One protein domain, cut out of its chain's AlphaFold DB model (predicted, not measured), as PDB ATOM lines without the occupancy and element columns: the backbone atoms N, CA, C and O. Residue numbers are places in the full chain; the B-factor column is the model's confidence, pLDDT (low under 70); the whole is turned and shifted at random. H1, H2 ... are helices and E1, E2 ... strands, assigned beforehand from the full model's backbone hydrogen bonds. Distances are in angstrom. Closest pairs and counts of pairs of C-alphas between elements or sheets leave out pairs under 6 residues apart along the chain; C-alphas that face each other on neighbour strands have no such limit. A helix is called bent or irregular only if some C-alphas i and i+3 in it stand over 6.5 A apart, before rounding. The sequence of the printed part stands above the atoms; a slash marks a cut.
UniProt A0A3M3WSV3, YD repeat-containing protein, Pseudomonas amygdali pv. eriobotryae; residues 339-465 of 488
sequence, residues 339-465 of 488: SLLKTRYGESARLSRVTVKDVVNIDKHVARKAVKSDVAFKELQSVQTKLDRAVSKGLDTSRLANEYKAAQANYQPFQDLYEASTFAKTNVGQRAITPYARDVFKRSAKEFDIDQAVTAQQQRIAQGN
ATOM      1  N   SER A 339     160.524 158.233 232.560       78.00
ATOM      2  CA  SER A 339     159.942 157.258 231.641       78.00
ATOM      3  C   SER A 339     160.181 155.799 232.047       78.00
ATOM      4  O   SER A 339     159.367 154.947 231.685       78.00
ATOM      5  N   LEU A 340     161.229 155.505 232.826       81.62
ATOM      6  CA  LEU A 340     161.521 154.166 233.348       81.62
ATOM      7  C   LEU A 340     160.882 153.893 234.719       81.62
ATOM      8  O   LEU A 340     160.778 152.732 235.108       81.62
ATOM      9  N   LEU A 341     160.390 154.937 235.395       74.62
ATOM     10  CA  LEU A 341     159.742 154.888 236.713       74.62
ATOM     11  C   LEU A 341     158.207 154.805 236.642       74.62
ATOM     12  O   LEU A 341     157.530 154.919 237.658       74.62
ATOM     13  N   LYS A 342     157.623 154.612 235.454       71.12
ATOM     14  CA  LYS A 342     156.162 154.644 235.286       71.12
ATOM     15  C   LYS A 342     155.476 153.501 236.032       71.12
ATOM     16  O   LYS A 342     155.800 152.340 235.806       71.12
ATOM     17  N   THR A 343     154.463 153.805 236.828       65.19
ATOM     18  CA  THR A 343     153.494 152.833 237.357       65.19
ATOM     19  C   THR A 343     152.129 153.063 236.710       65.19
ATOM     20  O   THR A 343     151.947 154.010 235.944       65.19
ATOM     21  N   ARG A 344     151.159 152.186 236.993       58.31
ATOM     22  CA  ARG A 344     149.777 152.353 236.520       58.31
ATOM     23  C   ARG A 344     149.099 153.596 237.125       58.31
ATOM     24  O   ARG A 344     148.207 154.135 236.479       58.31
ATOM     25  N   TYR A 345     149.538 154.035 238.310       61.81
ATOM     26  CA  TYR A 345     148.867 155.063 239.119       61.81
ATOM     27  C   TYR A 345     149.746 156.271 239.502       61.81
ATOM     28  O   TYR A 345     149.238 157.223 240.073       61.81
ATOM     29  N   GLY A 346     151.033 156.299 239.130       52.81
ATOM     30  CA  GLY A 346     151.927 157.437 239.407       52.81
ATOM     31  C   GLY A 346     152.600 157.428 240.788       52.81
ATOM     32  O   GLY A 346     153.224 158.418 241.150       52.81
ATOM     33  N   GLU A 347     152.502 156.320 241.520       46.75
ATOM     34  CA  GLU A 347     153.037 156.117 242.877       46.75
ATOM     35  C   GLU A 347     154.402 155.404 242.885       46.75
ATOM     36  O   GLU A 347     154.926 155.021 241.827       46.75
ATOM     37  N   SER A 348     154.953 155.208 244.089       44.88
ATOM     38  CA  SER A 348     156.232 154.555 244.366       44.88
ATOM     39  C   SER A 348     156.385 153.213 243.665       44.88
ATOM     40  O   SER A 348     155.569 152.295 243.754       44.88
ATOM     41  N   ALA A 349     157.459 153.116 242.891       51.19
ATOM     42  CA  ALA A 349     157.583 152.098 241.874       51.19
ATOM     43  C   ALA A 349     158.585 151.012 242.265       51.19
ATOM     44  O   ALA A 349     159.761 151.284 242.499       51.19
ATOM     45  N   ARG A 350     158.156 149.745 242.220       54.47
ATOM     46  CA  ARG A 350     159.082 148.607 242.317       54.47
ATOM     47  C   ARG A 350     160.029 148.614 241.113       54.47
ATOM     48  O   ARG A 350     159.586 148.469 239.972       54.47
ATOM     49  N   LEU A 351     161.332 148.770 241.355       66.62
ATOM     50  CA  LEU A 351     162.361 148.739 240.313       66.62
ATOM     51  C   LEU A 351     162.736 147.303 239.944       66.62
ATOM     52  O   LEU A 351     162.821 146.410 240.781       66.62
ATOM     53  N   SER A 352     163.035 147.086 238.672       64.94
ATOM     54  CA  SER A 352     163.476 145.808 238.130       64.94
ATOM     55  C   SER A 352     164.734 145.979 237.279       64.94
ATOM     56  O   SER A 352     165.057 147.075 236.802       64.94
ATOM     57  N   ARG A 353     165.478 144.878 237.129       76.75
ATOM     58  CA  ARG A 353     166.749 144.839 236.402       76.75
ATOM     59  C   ARG A 353     166.547 145.142 234.915       76.75
ATOM     60  O   ARG A 353     165.714 144.499 234.282       76.75
ATOM     61  N   VAL A 354     167.324 146.062 234.353       79.56
ATOM     62  CA  VAL A 354     167.364 146.332 232.914       79.56
ATOM     63  C   VAL A 354     167.938 145.111 232.209       79.56
ATOM     64  O   VAL A 354     169.060 144.687 232.486       79.56
ATOM     65  N   THR A 355     167.166 144.529 231.300       85.12
ATOM     66  CA  THR A 355     167.600 143.399 230.473       85.12
ATOM     67  C   THR A 355     167.941 143.860 229.058       85.12
ATOM     68  O   THR A 355     167.452 144.890 228.595       85.12
ATOM     69  N   VAL A 356     168.715 143.060 228.317       88.44
ATOM     70  CA  VAL A 356     168.954 143.294 226.876       88.44
ATOM     71  C   VAL A 356     167.630 143.387 226.109       88.44
ATOM     72  O   VAL A 356     167.471 144.216 225.217       88.44
ATOM     73  N   LYS A 357     166.631 142.589 226.508       83.88
ATOM     74  CA  LYS A 357     165.280 142.637 225.939       83.88
ATOM     75  C   LYS A 357     164.598 143.985 226.179       83.88
ATOM     76  O   LYS A 357     163.891 144.462 225.297       83.88
ATOM     77  N   ASP A 358     164.803 144.599 227.341       85.75
ATOM     78  CA  ASP A 358     164.256 145.922 227.639       85.75
ATOM     79  C   ASP A 358     164.900 146.994 226.747       85.75
ATOM     80  O   ASP A 358     164.173 147.791 226.162       85.75
ATOM     81  N   VAL A 359     166.226 146.950 226.546       90.06
ATOM     82  CA  VAL A 359     166.937 147.846 225.608       90.06
ATOM     83  C   VAL A 359     166.370 147.726 224.194       90.06
ATOM     84  O   VAL A 359     166.004 148.732 223.590       90.06
ATOM     85  N   VAL A 360     166.219 146.497 223.691       87.81
ATOM     86  CA  VAL A 360     165.651 146.241 222.357       87.81
ATOM     87  C   VAL A 360     164.228 146.793 222.241       87.81
ATOM     88  O   VAL A 360     163.890 147.423 221.241       87.81
ATOM     89  N   ASN A 361     163.381 146.585 223.252       87.19
ATOM     90  CA  ASN A 361     162.003 147.076 223.216       87.19
ATOM     91  C   ASN A 361     161.931 148.608 223.269       87.19
ATOM     92  O   ASN A 361     161.110 149.199 222.567       87.19
ATOM     93  N   ILE A 362     162.782 149.250 224.075       89.19
ATOM     94  CA  ILE A 362     162.851 150.713 224.169       89.19
ATOM     95  C   ILE A 362     163.348 151.305 222.844       89.19
ATOM     96  O   ILE A 362     162.748 152.256 222.347       89.19
ATOM     97  N   ASP A 363     164.363 150.716 222.210       89.19
ATOM     98  CA  ASP A 363     164.869 151.170 220.907       89.19
ATOM     99  C   ASP A 363     163.839 151.015 219.787       89.19
ATOM    100  O   ASP A 363     163.651 151.926 218.978       89.19
ATOM    101  N   LYS A 364     163.094 149.903 219.772       85.94
ATOM    102  CA  LYS A 364     161.939 149.748 218.877       85.94
ATOM    103  C   LYS A 364     160.893 150.835 219.127       85.94
ATOM    104  O   LYS A 364     160.310 151.364 218.180       85.94
ATOM    105  N   HIS A 365     160.662 151.201 220.389       86.56
ATOM    106  CA  HIS A 365     159.730 152.272 220.732       86.56
ATOM    107  C   HIS A 365     160.212 153.641 220.233       86.56
ATOM    108  O   HIS A 365     159.423 154.378 219.641       86.56
ATOM    109  N   VAL A 366     161.502 153.950 220.396       88.06
ATOM    110  CA  VAL A 366     162.142 155.148 219.830       88.06
ATOM    111  C   VAL A 366     161.956 155.187 218.313       88.06
ATOM    112  O   VAL A 366     161.455 156.177 217.782       88.06
ATOM    113  N   ALA A 367     162.266 154.091 217.614       86.69
ATOM    114  CA  ALA A 367     162.114 154.002 216.163       86.69
ATOM    115  C   ALA A 367     160.660 154.248 215.714       86.69
ATOM    116  O   ALA A 367     160.420 155.018 214.786       86.69
ATOM    117  N   ARG A 368     159.675 153.681 216.426       83.38
ATOM    118  CA  ARG A 368     158.241 153.894 216.149       83.38
ATOM    119  C   ARG A 368     157.818 155.358 216.304       83.38
ATOM    120  O   ARG A 368     156.882 155.806 215.643       83.38
ATOM    121  N   LYS A 369     158.460 156.101 217.208       84.81
ATOM    122  CA  LYS A 369     158.121 157.496 217.517       84.81
ATOM    123  C   LYS A 369     158.971 158.517 216.756       84.81
ATOM    124  O   LYS A 369     158.608 159.689 216.782       84.81
ATOM    125  N   ALA A 370     160.010 158.093 216.033       86.88
ATOM    126  CA  ALA A 370     160.986 158.972 215.386       86.88
ATOM    127  C   ALA A 370     160.354 160.048 214.485       86.88
ATOM    128  O   ALA A 370     160.682 161.222 214.617       86.88
ATOM    129  N   VAL A 371     159.385 159.685 213.635       87.44
ATOM    130  CA  VAL A 371     158.709 160.653 212.744       87.44
ATOM    131  C   VAL A 371     157.930 161.703 213.540       87.44
ATOM    132  O   VAL A 371     158.019 162.893 213.254       87.44
ATOM    133  N   LYS A 372     157.181 161.283 214.568       87.62
ATOM    134  CA  LYS A 372     156.419 162.210 215.423       87.62
ATOM    135  C   LYS A 372     157.347 163.105 216.245       87.62
ATOM    136  O   LYS A 372     157.048 164.281 216.419       87.62
ATOM    137  N   SER A 373     158.470 162.552 216.698       89.19
ATOM    138  CA  SER A 373     159.514 163.295 217.395       89.19
ATOM    139  C   SER A 373     160.133 164.375 216.506       89.19
ATOM    140  O   SER A 373     160.280 165.504 216.956       89.19
ATOM    141  N   ASP A 374     160.466 164.058 215.251       91.19
ATOM    142  CA  ASP A 374     161.061 165.015 214.305       91.19
ATOM    143  C   ASP A 374     160.113 166.187 214.004       91.19
ATOM    144  O   ASP A 374     160.525 167.345 213.996       91.19
ATOM    145  N   VAL A 375     158.818 165.900 213.836       93.12
ATOM    146  CA  VAL A 375     157.793 166.939 213.650       93.12
ATOM    147  C   VAL A 375     157.698 167.849 214.879       93.12
ATOM    148  O   VAL A 375     157.780 169.068 214.734       93.12
ATOM    149  N   ALA A 376     157.582 167.274 216.081       89.50
ATOM    150  CA  ALA A 376     157.492 168.042 217.325       89.50
ATOM    151  C   ALA A 376     158.757 168.883 217.586       89.50
ATOM    152  O   ALA A 376     158.671 170.029 218.022       89.50
ATOM    153  N   PHE A 377     159.936 168.345 217.264       90.81
ATOM    154  CA  PHE A 377     161.207 169.055 217.395       90.81
ATOM    155  C   PHE A 377     161.311 170.256 216.445       90.81
ATOM    156  O   PHE A 377     161.699 171.350 216.860       90.81
ATOM    157  N   LYS A 378     160.923 170.081 215.174       94.00
ATOM    158  CA  LYS A 378     160.894 171.169 214.181       94.00
ATOM    159  C   LYS A 378     159.941 172.290 214.586       94.00
ATOM    160  O   LYS A 378     160.249 173.465 214.382       94.00
ATOM    161  N   GLU A 379     158.796 171.941 215.169       93.25
ATOM    162  CA  GLU A 379     157.843 172.914 215.699       93.25
ATOM    163  C   GLU A 379     158.442 173.713 216.865       93.25
ATOM    164  O   GLU A 379     158.428 174.946 216.827       93.25
ATOM    165  N   LEU A 380     159.059 173.034 217.839       92.38
ATOM    166  CA  LEU A 380     159.740 173.677 218.966       92.38
ATOM    167  C   LEU A 380     160.825 174.662 218.501       92.38
ATOM    168  O   LEU A 380     160.821 175.819 218.928       92.38
ATOM    169  N   GLN A 381     161.700 174.254 217.575       94.06
ATOM    170  CA  GLN A 381     162.734 175.137 217.015       94.06
ATOM    171  C   GLN A 381     162.151 176.352 216.283       94.06
ATOM    172  O   GLN A 381     162.666 177.469 216.398       94.06
ATOM    173  N   SER A 382     161.077 176.145 215.519       95.19
ATOM    174  CA  SER A 382     160.402 177.215 214.783       95.19
ATOM    175  C   SER A 382     159.855 178.282 215.730       95.19
ATOM    176  O   SER A 382     160.069 179.478 215.509       95.19
ATOM    177  N   VAL A 383     159.191 177.867 216.814       91.88
ATOM    178  CA  VAL A 383     158.643 178.792 217.814       91.88
ATOM    179  C   VAL A 383     159.760 179.479 218.602       91.88
ATOM    180  O   VAL A 383     159.701 180.696 218.779       91.88
ATOM    181  N   GLN A 384     160.812 178.752 218.987       92.12
ATOM    182  CA  GLN A 384     161.976 179.323 219.670       92.12
ATOM    183  C   GLN A 384     162.635 180.438 218.847       92.12
ATOM    184  O   GLN A 384     162.814 181.550 219.331       92.12
ATOM    185  N   THR A 385     162.871 180.191 217.557       94.19
ATOM    186  CA  THR A 385     163.465 181.183 216.645       94.19
ATOM    187  C   THR A 385     162.609 182.451 216.530       94.19
ATOM    188  O   THR A 385     163.131 183.566 216.429       94.19
ATOM    189  N   LYS A 386     161.277 182.307 216.525       93.94
ATOM    190  CA  LYS A 386     160.349 183.450 216.503       93.94
ATOM    191  C   LYS A 386     160.384 184.222 217.820       93.94
ATOM    192  O   LYS A 386     160.380 185.452 217.779       93.94
ATOM    193  N   LEU A 387     160.431 183.515 218.949       91.00
ATOM    194  CA  LEU A 387     160.514 184.105 220.281       91.00
ATOM    195  C   LEU A 387     161.804 184.922 220.445       91.00
ATOM    196  O   LEU A 387     161.720 186.107 220.753       91.00
ATOM    197  N   ASP A 388     162.968 184.358 220.117       90.50
ATOM    198  CA  ASP A 388     164.269 185.044 220.212       90.50
ATOM    199  C   ASP A 388     164.324 186.304 219.332       90.50
ATOM    200  O   ASP A 388     164.849 187.360 219.709       90.50
ATOM    201  N   ARG A 389     163.705 186.235 218.149       93.38
ATOM    202  CA  ARG A 389     163.577 187.388 217.252       93.38
ATOM    203  C   ARG A 389     162.653 188.470 217.817       93.38
ATOM    204  O   ARG A 389     162.908 189.649 217.597       93.38
ATOM    205  N   ALA A 390     161.574 188.097 218.502       89.62
ATOM    206  CA  ALA A 390     160.670 189.054 219.133       89.62
ATOM    207  C   ALA A 390     161.328 189.726 220.349       89.62
ATOM    208  O   ALA A 390     161.264 190.950 220.466       89.62
ATOM    209  N   VAL A 391     162.046 188.951 221.173       90.69
ATOM    210  CA  VAL A 391     162.844 189.448 222.307       90.69
ATOM    211  C   VAL A 391     163.898 190.449 221.836       90.69
ATOM    212  O   VAL A 391     163.959 191.563 222.348       90.69
ATOM    213  N   SER A 392     164.684 190.104 220.813       90.56
ATOM    214  CA  SER A 392     165.735 190.997 220.287       90.56
ATOM    215  C   SER A 392     165.200 192.286 219.651       90.56
ATOM    216  O   SER A 392     165.942 193.255 219.518       90.56
ATOM    217  N   LYS A 393     163.914 192.325 219.284       93.00
ATOM    218  CA  LYS A 393     163.226 193.513 218.758       93.00
ATOM    219  C   LYS A 393     162.409 194.274 219.810       93.00
ATOM    220  O   LYS A 393     161.754 195.245 219.447       93.00
ATOM    221  N   GLY A 394     162.418 193.841 221.075       88.75
ATOM    222  CA  GLY A 394     161.645 194.470 222.153       88.75
ATOM    223  C   GLY A 394     160.124 194.397 221.965       88.75
ATOM    224  O   GLY A 394     159.409 195.283 222.424       88.75
ATOM    225  N   LEU A 395     159.625 193.384 221.251       88.00
ATOM    226  CA  LEU A 395     158.192 193.182 221.006       88.00
ATOM    227  C   LEU A 395     157.533 192.432 222.177       88.00
ATOM    228  O   LEU A 395     158.215 191.727 222.918       88.00
ATOM    229  N   ASP A 396     156.206 192.528 222.322       88.94
ATOM    230  CA  ASP A 396     155.462 191.689 223.273       88.94
ATOM    231  C   ASP A 396     155.593 190.207 222.889       88.94
ATOM    232  O   ASP A 396     155.306 189.792 221.762       88.94
ATOM    233  N   THR A 397     156.055 189.404 223.843       91.31
ATOM    234  CA  THR A 397     156.385 187.991 223.663       91.31
ATOM    235  C   THR A 397     155.395 187.059 224.343       91.31
ATOM    236  O   THR A 397     155.514 185.846 224.183       91.31
ATOM    237  N   SER A 398     154.386 187.585 225.048       89.88
ATOM    238  CA  SER A 398     153.483 186.799 225.901       89.88
ATOM    239  C   SER A 398     152.844 185.616 225.160       89.88
ATOM    240  O   SER A 398     152.820 184.488 225.656       89.88
ATOM    241  N   ARG A 399     152.394 185.845 223.919       92.44
ATOM    242  CA  ARG A 399     151.819 184.796 223.065       92.44
ATOM    243  C   ARG A 399     152.859 183.759 222.625       92.44
ATOM    244  O   ARG A 399     152.607 182.565 222.744       92.44
ATOM    245  N   LEU A 400     154.024 184.200 222.146       88.56
ATOM    246  CA  LEU A 400     155.099 183.316 221.672       88.56
ATOM    247  C   LEU A 400     155.714 182.493 222.812       88.56
ATOM    248  O   LEU A 400     156.085 181.343 222.603       88.56
ATOM    249  N   ALA A 401     155.777 183.042 224.025       85.88
ATOM    250  CA  ALA A 401     156.216 182.321 225.215       85.88
ATOM    251  C   ALA A 401     155.245 181.186 225.584       85.88
ATOM    252  O   ALA A 401     155.680 180.101 225.969       85.88
ATOM    253  N   ASN A 402     153.935 181.402 225.423       89.81
ATOM    254  CA  ASN A 402     152.928 180.356 225.613       89.81
ATOM    255  C   ASN A 402     152.985 179.294 224.503       89.81
ATOM    256  O   ASN A 402     152.947 178.104 224.808       89.81
ATOM    257  N   GLU A 403     153.141 179.706 223.237       92.00
ATOM    258  CA  GLU A 403     153.364 178.782 222.114       92.00
ATOM    259  C   GLU A 403     154.633 177.937 222.340       92.00
ATOM    260  O   GLU A 403     154.614 176.728 222.121       92.00
ATOM    261  N   TYR A 404     155.716 178.535 222.854       89.50
ATOM    262  CA  TYR A 404     156.962 177.827 223.160       89.50
ATOM    263  C   TYR A 404     156.768 176.804 224.282       89.50
ATOM    264  O   TYR A 404     157.174 175.654 224.133       89.50
ATOM    265  N   LYS A 405     156.096 177.179 225.379       88.38
ATOM    266  CA  LYS A 405     155.769 176.246 226.472       88.38
ATOM    267  C   LYS A 405     154.934 175.063 225.980       88.38
ATOM    268  O   LYS A 405     155.197 173.931 226.381       88.38
ATOM    269  N   ALA A 406     153.960 175.305 225.101       89.62
ATOM    270  CA  ALA A 406     153.141 174.247 224.513       89.62
ATOM    271  C   ALA A 406     153.965 173.327 223.596       89.62
ATOM    272  O   ALA A 406     153.902 172.106 223.736       89.62
ATOM    273  N   ALA A 407     154.793 173.895 222.714       85.81
ATOM    274  CA  ALA A 407     155.681 173.122 221.847       85.81
ATOM    275  C   ALA A 407     156.707 172.305 222.656       85.81
ATOM    276  O   ALA A 407     156.978 171.149 222.336       85.81
ATOM    277  N   GLN A 408     157.223 172.866 223.754       89.00
ATOM    278  CA  GLN A 408     158.139 172.183 224.664       89.00
ATOM    279  C   GLN A 408     157.448 171.014 225.372       89.00
ATOM    280  O   GLN A 408     157.982 169.907 225.388       89.00
ATOM    281  N   ALA A 409     156.235 171.221 225.892       85.62
ATOM    282  CA  ALA A 409     155.443 170.162 226.512       85.62
ATOM    283  C   ALA A 409     155.100 169.030 225.524       85.62
ATOM    284  O   ALA A 409     155.110 167.862 225.907       85.62
ATOM    285  N   ASN A 410     154.862 169.357 224.249       87.50
ATOM    286  CA  ASN A 410     154.629 168.369 223.191       87.50
ATOM    287  C   ASN A 410     155.890 167.564 222.839       87.50
ATOM    288  O   ASN A 410     155.785 166.394 222.462       87.50
ATOM    289  N   TYR A 411     157.077 168.168 222.959       88.44
ATOM    290  CA  TYR A 411     158.349 167.506 222.666       88.44
ATOM    291  C   TYR A 411     158.895 166.677 223.844       88.44
ATOM    292  O   TYR A 411     159.520 165.634 223.630       88.44
ATOM    293  N   GLN A 412     158.611 167.086 225.085       85.94
ATOM    294  CA  GLN A 412     159.155 166.478 226.307       85.94
ATOM    295  C   GLN A 412     159.007 164.942 226.388       85.94
ATOM    296  O   GLN A 412     159.988 164.277 226.715       85.94
ATOM    297  N   PRO A 413     157.861 164.318 226.034       83.31
ATOM    298  CA  PRO A 413     157.722 162.863 226.108       83.31
ATOM    299  C   PRO A 413     158.686 162.098 225.194       83.31
ATOM    300  O   PRO A 413     159.022 160.947 225.482       83.31
ATOM    301  N   PHE A 414     159.115 162.706 224.082       87.88
ATOM    302  CA  PHE A 414     160.107 162.111 223.187       87.88
ATOM    303  C   PHE A 414     161.504 162.226 223.785       87.88
ATOM    304  O   PHE A 414     162.234 161.239 223.792       87.88
ATOM    305  N   GLN A 415     161.844 163.385 224.354       84.25
ATOM    306  CA  GLN A 415     163.102 163.574 225.072       84.25
ATOM    307  C   GLN A 415     163.251 162.558 226.216       84.25
ATOM    308  O   GLN A 415     164.244 161.832 226.261       84.25
ATOM    309  N   ASP A 416     162.217 162.399 227.047       83.00
ATOM    310  CA  ASP A 416     162.192 161.416 228.137       83.00
ATOM    311  C   ASP A 416     162.397 159.975 227.631       83.00
ATOM    312  O   ASP A 416     162.951 159.122 228.332       83.00
ATOM    313  N   LEU A 417     161.922 159.667 226.420       85.06
ATOM    314  CA  LEU A 417     162.076 158.353 225.798       85.06
ATOM    315  C   LEU A 417     163.504 158.119 225.272       85.06
ATOM    316  O   LEU A 417     164.037 157.018 225.433       85.06
ATOM    317  N   TYR A 418     164.138 159.129 224.673       86.50
ATOM    318  CA  TYR A 418     165.539 159.054 224.240       86.50
ATOM    319  C   TYR A 418     166.499 158.932 225.426       86.50
ATOM    320  O   TYR A 418     167.439 158.133 225.386       86.50
ATOM    321  N   GLU A 419     166.233 159.674 226.499       84.88
ATOM    322  CA  GLU A 419     166.979 159.573 227.752       84.88
ATOM    323  C   GLU A 419     166.826 158.174 228.362       84.88
ATOM    324  O   GLU A 419     167.825 157.561 228.733       84.88
ATOM    325  N   ALA A 420     165.614 157.600 228.356       87.50
ATOM    326  CA  ALA A 420     165.386 156.205 228.749       87.50
ATOM    327  C   ALA A 420     166.170 155.191 227.909       87.50
ATOM    328  O   ALA A 420     166.757 154.273 228.479       87.50
ATOM    329  N   SER A 421     166.183 155.328 226.578       89.75
ATOM    330  CA  SER A 421     166.951 154.442 225.684       89.75
ATOM    331  C   SER A 421     168.443 154.501 226.002       89.75
ATOM    332  O   SER A 421     169.080 153.467 226.213       89.75
ATOM    333  N   THR A 422     168.984 155.714 226.095       89.62
ATOM    334  CA  THR A 422     170.404 155.949 226.378       89.62
ATOM    335  C   THR A 422     170.778 155.381 227.740       89.62
ATOM    336  O   THR A 422     171.721 154.600 227.850       89.62
ATOM    337  N   PHE A 423     169.977 155.692 228.758       87.25
ATOM    338  CA  PHE A 423     170.163 155.185 230.106       87.25
ATOM    339  C   PHE A 423     170.089 153.652 230.150       87.25
ATOM    340  O   PHE A 423     170.940 153.017 230.766       87.25
ATOM    341  N   ALA A 424     169.101 153.029 229.500       87.44
ATOM    342  CA  ALA A 424     168.939 151.576 229.521       87.44
ATOM    343  C   ALA A 424     170.135 150.854 228.876       87.44
ATOM    344  O   ALA A 424     170.572 149.825 229.389       87.44
ATOM    345  N   LYS A 425     170.707 151.409 227.799       88.81
ATOM    346  CA  LYS A 425     171.901 150.861 227.130       88.81
ATOM    347  C   LYS A 425     173.120 150.830 228.039       88.81
ATOM    348  O   LYS A 425     173.841 149.838 228.057       88.81
ATOM    349  N   THR A 426     173.337 151.894 228.805       85.56
ATOM    350  CA  THR A 426     174.502 152.014 229.691       85.56
ATOM    351  C   THR A 426     174.313 151.308 231.033       85.56
ATOM    352  O   THR A 426     175.272 151.176 231.784       85.56
ATOM    353  N   ASN A 427     173.095 150.853 231.345       80.69
ATOM    354  CA  ASN A 427     172.730 150.295 232.650       80.69
ATOM    355  C   ASN A 427     172.143 148.875 232.561       80.69
ATOM    356  O   ASN A 427     171.415 148.448 233.461       80.69
ATOM    357  N   VAL A 428     172.450 148.116 231.501       82.50
ATOM    358  CA  VAL A 428     172.070 146.695 231.408       82.50
ATOM    359  C   VAL A 428     172.618 145.943 232.621       82.50
ATOM    360  O   VAL A 428     173.796 146.028 232.949       82.50
ATOM    361  N   GLY A 429     171.747 145.205 233.305       72.06
ATOM    362  CA  GLY A 429     172.087 144.501 234.536       72.06
ATOM    363  C   GLY A 429     171.850 145.300 235.823       72.06
ATOM    364  O   GLY A 429     171.832 144.675 236.882       72.06
ATOM    365  N   GLN A 430     171.584 146.608 235.755       78.00
ATOM    366  CA  GLN A 430     171.250 147.462 236.907       78.00
ATOM    367  C   GLN A 430     169.732 147.595 237.103       78.00
ATOM    368  O   GLN A 430     168.959 147.305 236.192       78.00
ATOM    369  N   ARG A 431     169.266 148.010 238.290       72.94
ATOM    370  CA  ARG A 431     167.829 148.211 238.584       72.94
ATOM    371  C   ARG A 431     167.384 149.621 238.186       72.94
ATOM    372  O   ARG A 431     167.931 150.584 238.704       72.94
ATOM    373  N   ALA A 432     166.391 149.738 237.301       77.38
ATOM    374  CA  ALA A 432     165.868 151.049 236.887       77.38
ATOM    375  C   ALA A 432     164.495 151.046 236.194       77.38
ATOM    376  O   ALA A 432     163.926 152.112 236.000       77.38
ATOM    377  N   ILE A 433     163.959 149.887 235.792       74.00
ATOM    378  CA  ILE A 433     162.713 149.797 235.010       74.00
ATOM    379  C   ILE A 433     161.613 149.213 235.882       74.00
ATOM    380  O   ILE A 433     161.842 148.204 236.534       74.00
ATOM    381  N   THR A 434     160.402 149.748 235.870       77.00
ATOM    382  CA  THR A 434     159.278 149.141 236.606       77.00
ATOM    383  C   THR A 434     158.636 147.978 235.834       77.00
ATOM    384  O   THR A 434     158.724 147.923 234.601       77.00
ATOM    385  N   PRO A 435     157.915 147.056 236.503       72.81
ATOM    386  CA  PRO A 435     157.115 146.040 235.820       72.81
ATOM    387  C   PRO A 435     156.147 146.630 234.785       72.81
ATOM    388  O   PRO A 435     156.015 146.089 233.688       72.81
ATOM    389  N   TYR A 436     155.526 147.767 235.107       80.38
ATOM    390  CA  TYR A 436     154.595 148.452 234.216       80.38
ATOM    391  C   TYR A 436     155.298 149.062 232.995       80.38
ATOM    392  O   TYR A 436     154.883 148.806 231.868       80.38
ATOM    393  N   ALA A 437     156.392 149.808 233.183       78.25
ATOM    394  CA  ALA A 437     157.158 150.380 232.073       78.25
ATOM    395  C   ALA A 437     157.675 149.276 231.136       78.25
ATOM    396  O   ALA A 437     157.527 149.364 229.917       78.25
ATOM    397  N   ARG A 438     158.194 148.181 231.708       81.75
ATOM    398  CA  ARG A 438     158.599 146.981 230.965       81.75
ATOM    399  C   ARG A 438     157.457 146.411 230.122       81.75
ATOM    400  O   ARG A 438     157.679 146.061 228.963       81.75
ATOM    401  N   ASP A 439     156.263 146.278 230.689       81.25
ATOM    402  CA  ASP A 439     155.091 145.777 229.967       81.25
ATOM    403  C   ASP A 439     154.665 146.716 228.826       81.25
ATOM    404  O   ASP A 439     154.453 146.265 227.700       81.25
ATOM    405  N   VAL A 440     154.639 148.030 229.071       80.44
ATOM    406  CA  VAL A 440     154.330 149.046 228.051       80.44
ATOM    407  C   VAL A 440     155.301 148.964 226.873       80.44
ATOM    408  O   VAL A 440     154.865 148.969 225.715       80.44
ATOM    409  N   PHE A 441     156.606 148.840 227.139       85.00
ATOM    410  CA  PHE A 441     157.606 148.680 226.083       85.00
ATOM    411  C   PHE A 441     157.427 147.360 225.328       85.00
ATOM    412  O   PHE A 441     157.461 147.361 224.099       85.00
ATOM    413  N   LYS A 442     157.173 146.247 226.030       80.06
ATOM    414  CA  LYS A 442     156.915 144.939 225.404       80.06
ATOM    415  C   LYS A 442     155.695 144.968 224.483       80.06
ATOM    416  O   LYS A 442     155.794 144.505 223.347       80.06
ATOM    417  N   ARG A 443     154.562 145.512 224.942       81.75
ATOM    418  CA  ARG A 443     153.339 145.638 224.130       81.75
ATOM    419  C   ARG A 443     153.574 146.519 222.909       81.75
ATOM    420  O   ARG A 443     153.308 146.092 221.789       81.75
ATOM    421  N   SER A 444     154.179 147.688 223.109       79.75
ATOM    422  CA  SER A 444     154.466 148.628 222.020       79.75
ATOM    423  C   SER A 444     155.434 148.065 220.975       79.75
ATOM    424  O   SER A 444     155.294 148.373 219.791       79.75
ATOM    425  N   ALA A 445     156.423 147.272 221.403       78.94
ATOM    426  CA  ALA A 445     157.370 146.599 220.517       78.94
ATOM    427  C   ALA A 445     156.698 145.472 219.722       78.94
ATOM    428  O   ALA A 445     156.928 145.356 218.522       78.94
ATOM    429  N   LYS A 446     155.822 144.687 220.365       77.75
ATOM    430  CA  LYS A 446     155.029 143.649 219.690       77.75
ATOM    431  C   LYS A 446     154.117 144.250 218.619       77.75
ATOM    432  O   LYS A 446     154.051 143.719 217.518       77.75
ATOM    433  N   GLU A 447     153.452 145.361 218.923       76.69
ATOM    434  CA  GLU A 447     152.655 146.099 217.937       76.69
ATOM    435  C   GLU A 447     153.501 146.577 216.750       76.69
ATOM    436  O   GLU A 447     153.075 146.422 215.616       76.69
ATOM    437  N   PHE A 448     154.712 147.099 216.981       77.56
ATOM    438  CA  PHE A 448     155.607 147.507 215.893       77.56
ATOM    439  C   PHE A 448     156.010 146.331 214.992       77.56
ATOM    440  O   PHE A 448     155.998 146.472 213.773       77.56
ATOM    441  N   ASP A 449     156.341 145.174 215.572       76.69
ATOM    442  CA  ASP A 449     156.691 143.979 214.796       76.69
ATOM    443  C   ASP A 449     155.503 143.503 213.938       76.69
ATOM    444  O   ASP A 449     155.691 143.097 212.790       76.69
ATOM    445  N   ILE A 450     154.274 143.614 214.460       75.44
ATOM    446  CA  ILE A 450     153.037 143.342 213.713       75.44
ATOM    447  C   ILE A 450     152.840 144.376 212.594       75.44
ATOM    448  O   ILE A 450     152.639 143.982 211.448       75.44
ATOM    449  N   ASP A 451     152.948 145.675 212.889       74.00
ATOM    450  CA  ASP A 451     152.790 146.765 211.915       74.00
ATOM    451  C   ASP A 451     153.804 146.629 210.759       74.00
ATOM    452  O   ASP A 451     153.454 146.789 209.587       74.00
ATOM    453  N   GLN A 452     155.058 146.278 211.066       73.75
ATOM    454  CA  GLN A 452     156.102 146.012 210.071       73.75
ATOM    455  C   GLN A 452     155.810 144.757 209.248       73.75
ATOM    456  O   GLN A 452     155.971 144.783 208.029       73.75
ATOM    457  N   ALA A 453     155.350 143.670 209.873       68.94
ATOM    458  CA  ALA A 453     154.975 142.451 209.159       68.94
ATOM    459  C   ALA A 453     153.795 142.692 208.205       68.94
ATOM    460  O   ALA A 453     153.840 142.253 207.054       68.94
ATOM    461  N   VAL A 454     152.783 143.446 208.645       74.31
ATOM    462  CA  VAL A 454     151.644 143.865 207.815       74.31
ATOM    463  C   VAL A 454     152.114 144.763 206.677       74.31
ATOM    464  O   VAL A 454     151.744 144.522 205.531       74.31
ATOM    465  N   THR A 455     152.971 145.751 206.949       73.69
ATOM    466  CA  THR A 455     153.520 146.645 205.915       73.69
ATOM    467  C   THR A 455     154.339 145.864 204.888       73.69
ATOM    468  O   THR A 455     154.150 146.037 203.687       73.69
ATOM    469  N   ALA A 456     155.202 144.947 205.328       66.00
ATOM    470  CA  ALA A 456     155.979 144.083 204.447       66.00
ATOM    471  C   ALA A 456     155.076 143.149 203.624       66.00
ATOM    472  O   ALA A 456     155.322 142.940 202.438       66.00
ATOM    473  N   GLN A 457     154.004 142.612 204.215       69.88
ATOM    474  CA  GLN A 457     153.003 141.825 203.496       69.88
ATOM    475  C   GLN A 457     152.259 142.678 202.462       69.88
ATOM    476  O   GLN A 457     152.116 142.251 201.320       69.88
ATOM    477  N   GLN A 458     151.841 143.893 202.817       73.81
ATOM    478  CA  GLN A 458     151.209 144.843 201.901       73.81
ATOM    479  C   GLN A 458     152.150 145.248 200.766       73.81
ATOM    480  O   GLN A 458     151.710 145.318 199.626       73.81
ATOM    481  N   GLN A 459     153.442 145.446 201.033       72.44
ATOM    482  CA  GLN A 459     154.452 145.723 200.008       72.44
ATOM    483  C   GLN A 459     154.673 144.525 199.082       72.44
ATOM    484  O   GLN A 459     154.741 144.714 197.872       72.44
ATOM    485  N   ARG A 460     154.720 143.293 199.612       70.94
ATOM    486  CA  ARG A 460     154.773 142.068 198.792       70.94
ATOM    487  C   ARG A 460     153.517 141.905 197.938       70.94
ATOM    488  O   ARG A 460     153.631 141.544 196.774       70.94
ATOM    489  N   ILE A 461     152.337 142.202 198.487       69.31
ATOM    490  CA  ILE A 461     151.066 142.202 197.748       69.31
ATOM    491  C   ILE A 461     151.070 143.304 196.684       69.31
ATOM    492  O   ILE A 461     150.690 143.042 195.553       69.31
ATOM    493  N   ALA A 462     151.532 144.514 197.000       67.75
ATOM    494  CA  ALA A 462     151.620 145.622 196.053       67.75
ATOM    495  C   ALA A 462     152.624 145.332 194.926       67.75
ATOM    496  O   ALA A 462     152.311 145.584 193.767       67.75
ATOM    497  N   GLN A 463     153.783 144.738 195.234       68.19
ATOM    498  CA  GLN A 463     154.733 144.241 194.234       68.19
ATOM    499  C   GLN A 463     154.134 143.101 193.403       68.19
ATOM    500  O   GLN A 463     154.240 143.122 192.182       68.19
ATOM    501  N   GLY A 464     153.450 142.140 194.033       64.31
ATOM    502  CA  GLY A 464     152.751 141.056 193.339       64.31
ATOM    503  C   GLY A 464     151.650 141.566 192.406       64.31
ATOM    504  O   GLY A 464     151.561 141.127 191.265       64.31
ATOM    505  N   ASN A 465     150.873 142.557 192.842       62.78
ATOM    506  CA  ASN A 465     149.826 143.208 192.054       62.78
ATOM    507  C   ASN A 465     150.401 144.084 190.933       62.78
ATOM    508  O   ASN A 465     149.807 144.159 189.863       62.78
TER     509      ASN A 465
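AT A GLANCE: This is residues 339 to 465 of the 488 residues of the protein "YD repeat-containing protein" of Pseudomonas amygdali pv. eriobotryae (UniProt A0A3M3WSV3). The model is a long helical hairpin, made by the bent helices H1 and H2, with a third long helix, H3, packing by part of its length on H1a at the hairpin's open end, so that hairpin and H3 make a rough L. Residues 452 to 465 of H3 stick out free, and at the open end the short strand E1 and residues 339 to 355 make a small base of loops. The printed part has 127 residues with three named helices and one named strand, in the order H1, H2, E1, H3; the class is mostly helix. The whole is loose, with a radius of gyration of the C-alphas of 19.3 A, and flat, spanning 53 by 52 by 27 A.

IN THESE COORDINATES: H1, the longest helix, holds residues 356 to 392 and begins at C-alpha 356 (168.954, 143.294, 226.876). By its hydrogen bonds it was assigned as one helix, but it is bent: C-alphas 368 and 371 are 7.6 A apart. Its arms are H1a, residues 356 to 368, 18.5 A long, and H1b, residues 371 to 392, 32.0 A long, at a steep tilt of 63 degrees. H2, residues 398 to 426, was also assigned as one helix by its hydrogen bonds and is bent, with C-alphas 410 and 413 7.0 A apart. Its arms are H2a, residues 398 to 410, 18.7 A long, and H2b, residues 413 to 426, 20.3 A long, at a steep tilt of 42 degrees. E1 is residues 431 to 433. H3, residues 435 to 465, is 44.5 A long and ends at C-alpha 465 (149.826, 143.208, 192.054).

HOW THE PARTS SIT: H1b and H2a form a helical hairpin; they touch, closest at the C-alphas of Leu 380 and Ala 407, 5.0 A apart, at a shallow tilt of 22 degrees, opposite ways. H1a touches H2b, closest at the C-alphas of Ile 362 and Ser 421, 5.7 A, at a shallow tilt of 29 degrees, opposite ways. H3 touches H1a with residues 438 to 448 alone, at a steep tilt of 55 degrees, the same way; the closest C-alphas, of Asn 361 and Ala 445, are 5.4 A apart. H3 is apart from H1b, H2a and H2b. E1 pairs with no named strand, but residues 352 to 353 pair with it, antiparallel. E1 and H3 meet only through their link. In H1a, H1b, H2a, H2b and H3 every O i to N i+4 pair is within hydrogen-bond range.

THE WHOLE: The two C-alphas farthest apart, of Gly 394 and Gly 464, are 61.3 A apart. The printed part has no cut, and the links H1 to H2, H2 to E1 and E1 to H3 are tight. The mean pLDDT of the printed part is 81.5; residues 343 to 352, 453, 456 to 457 and 461 to 465 are under 70.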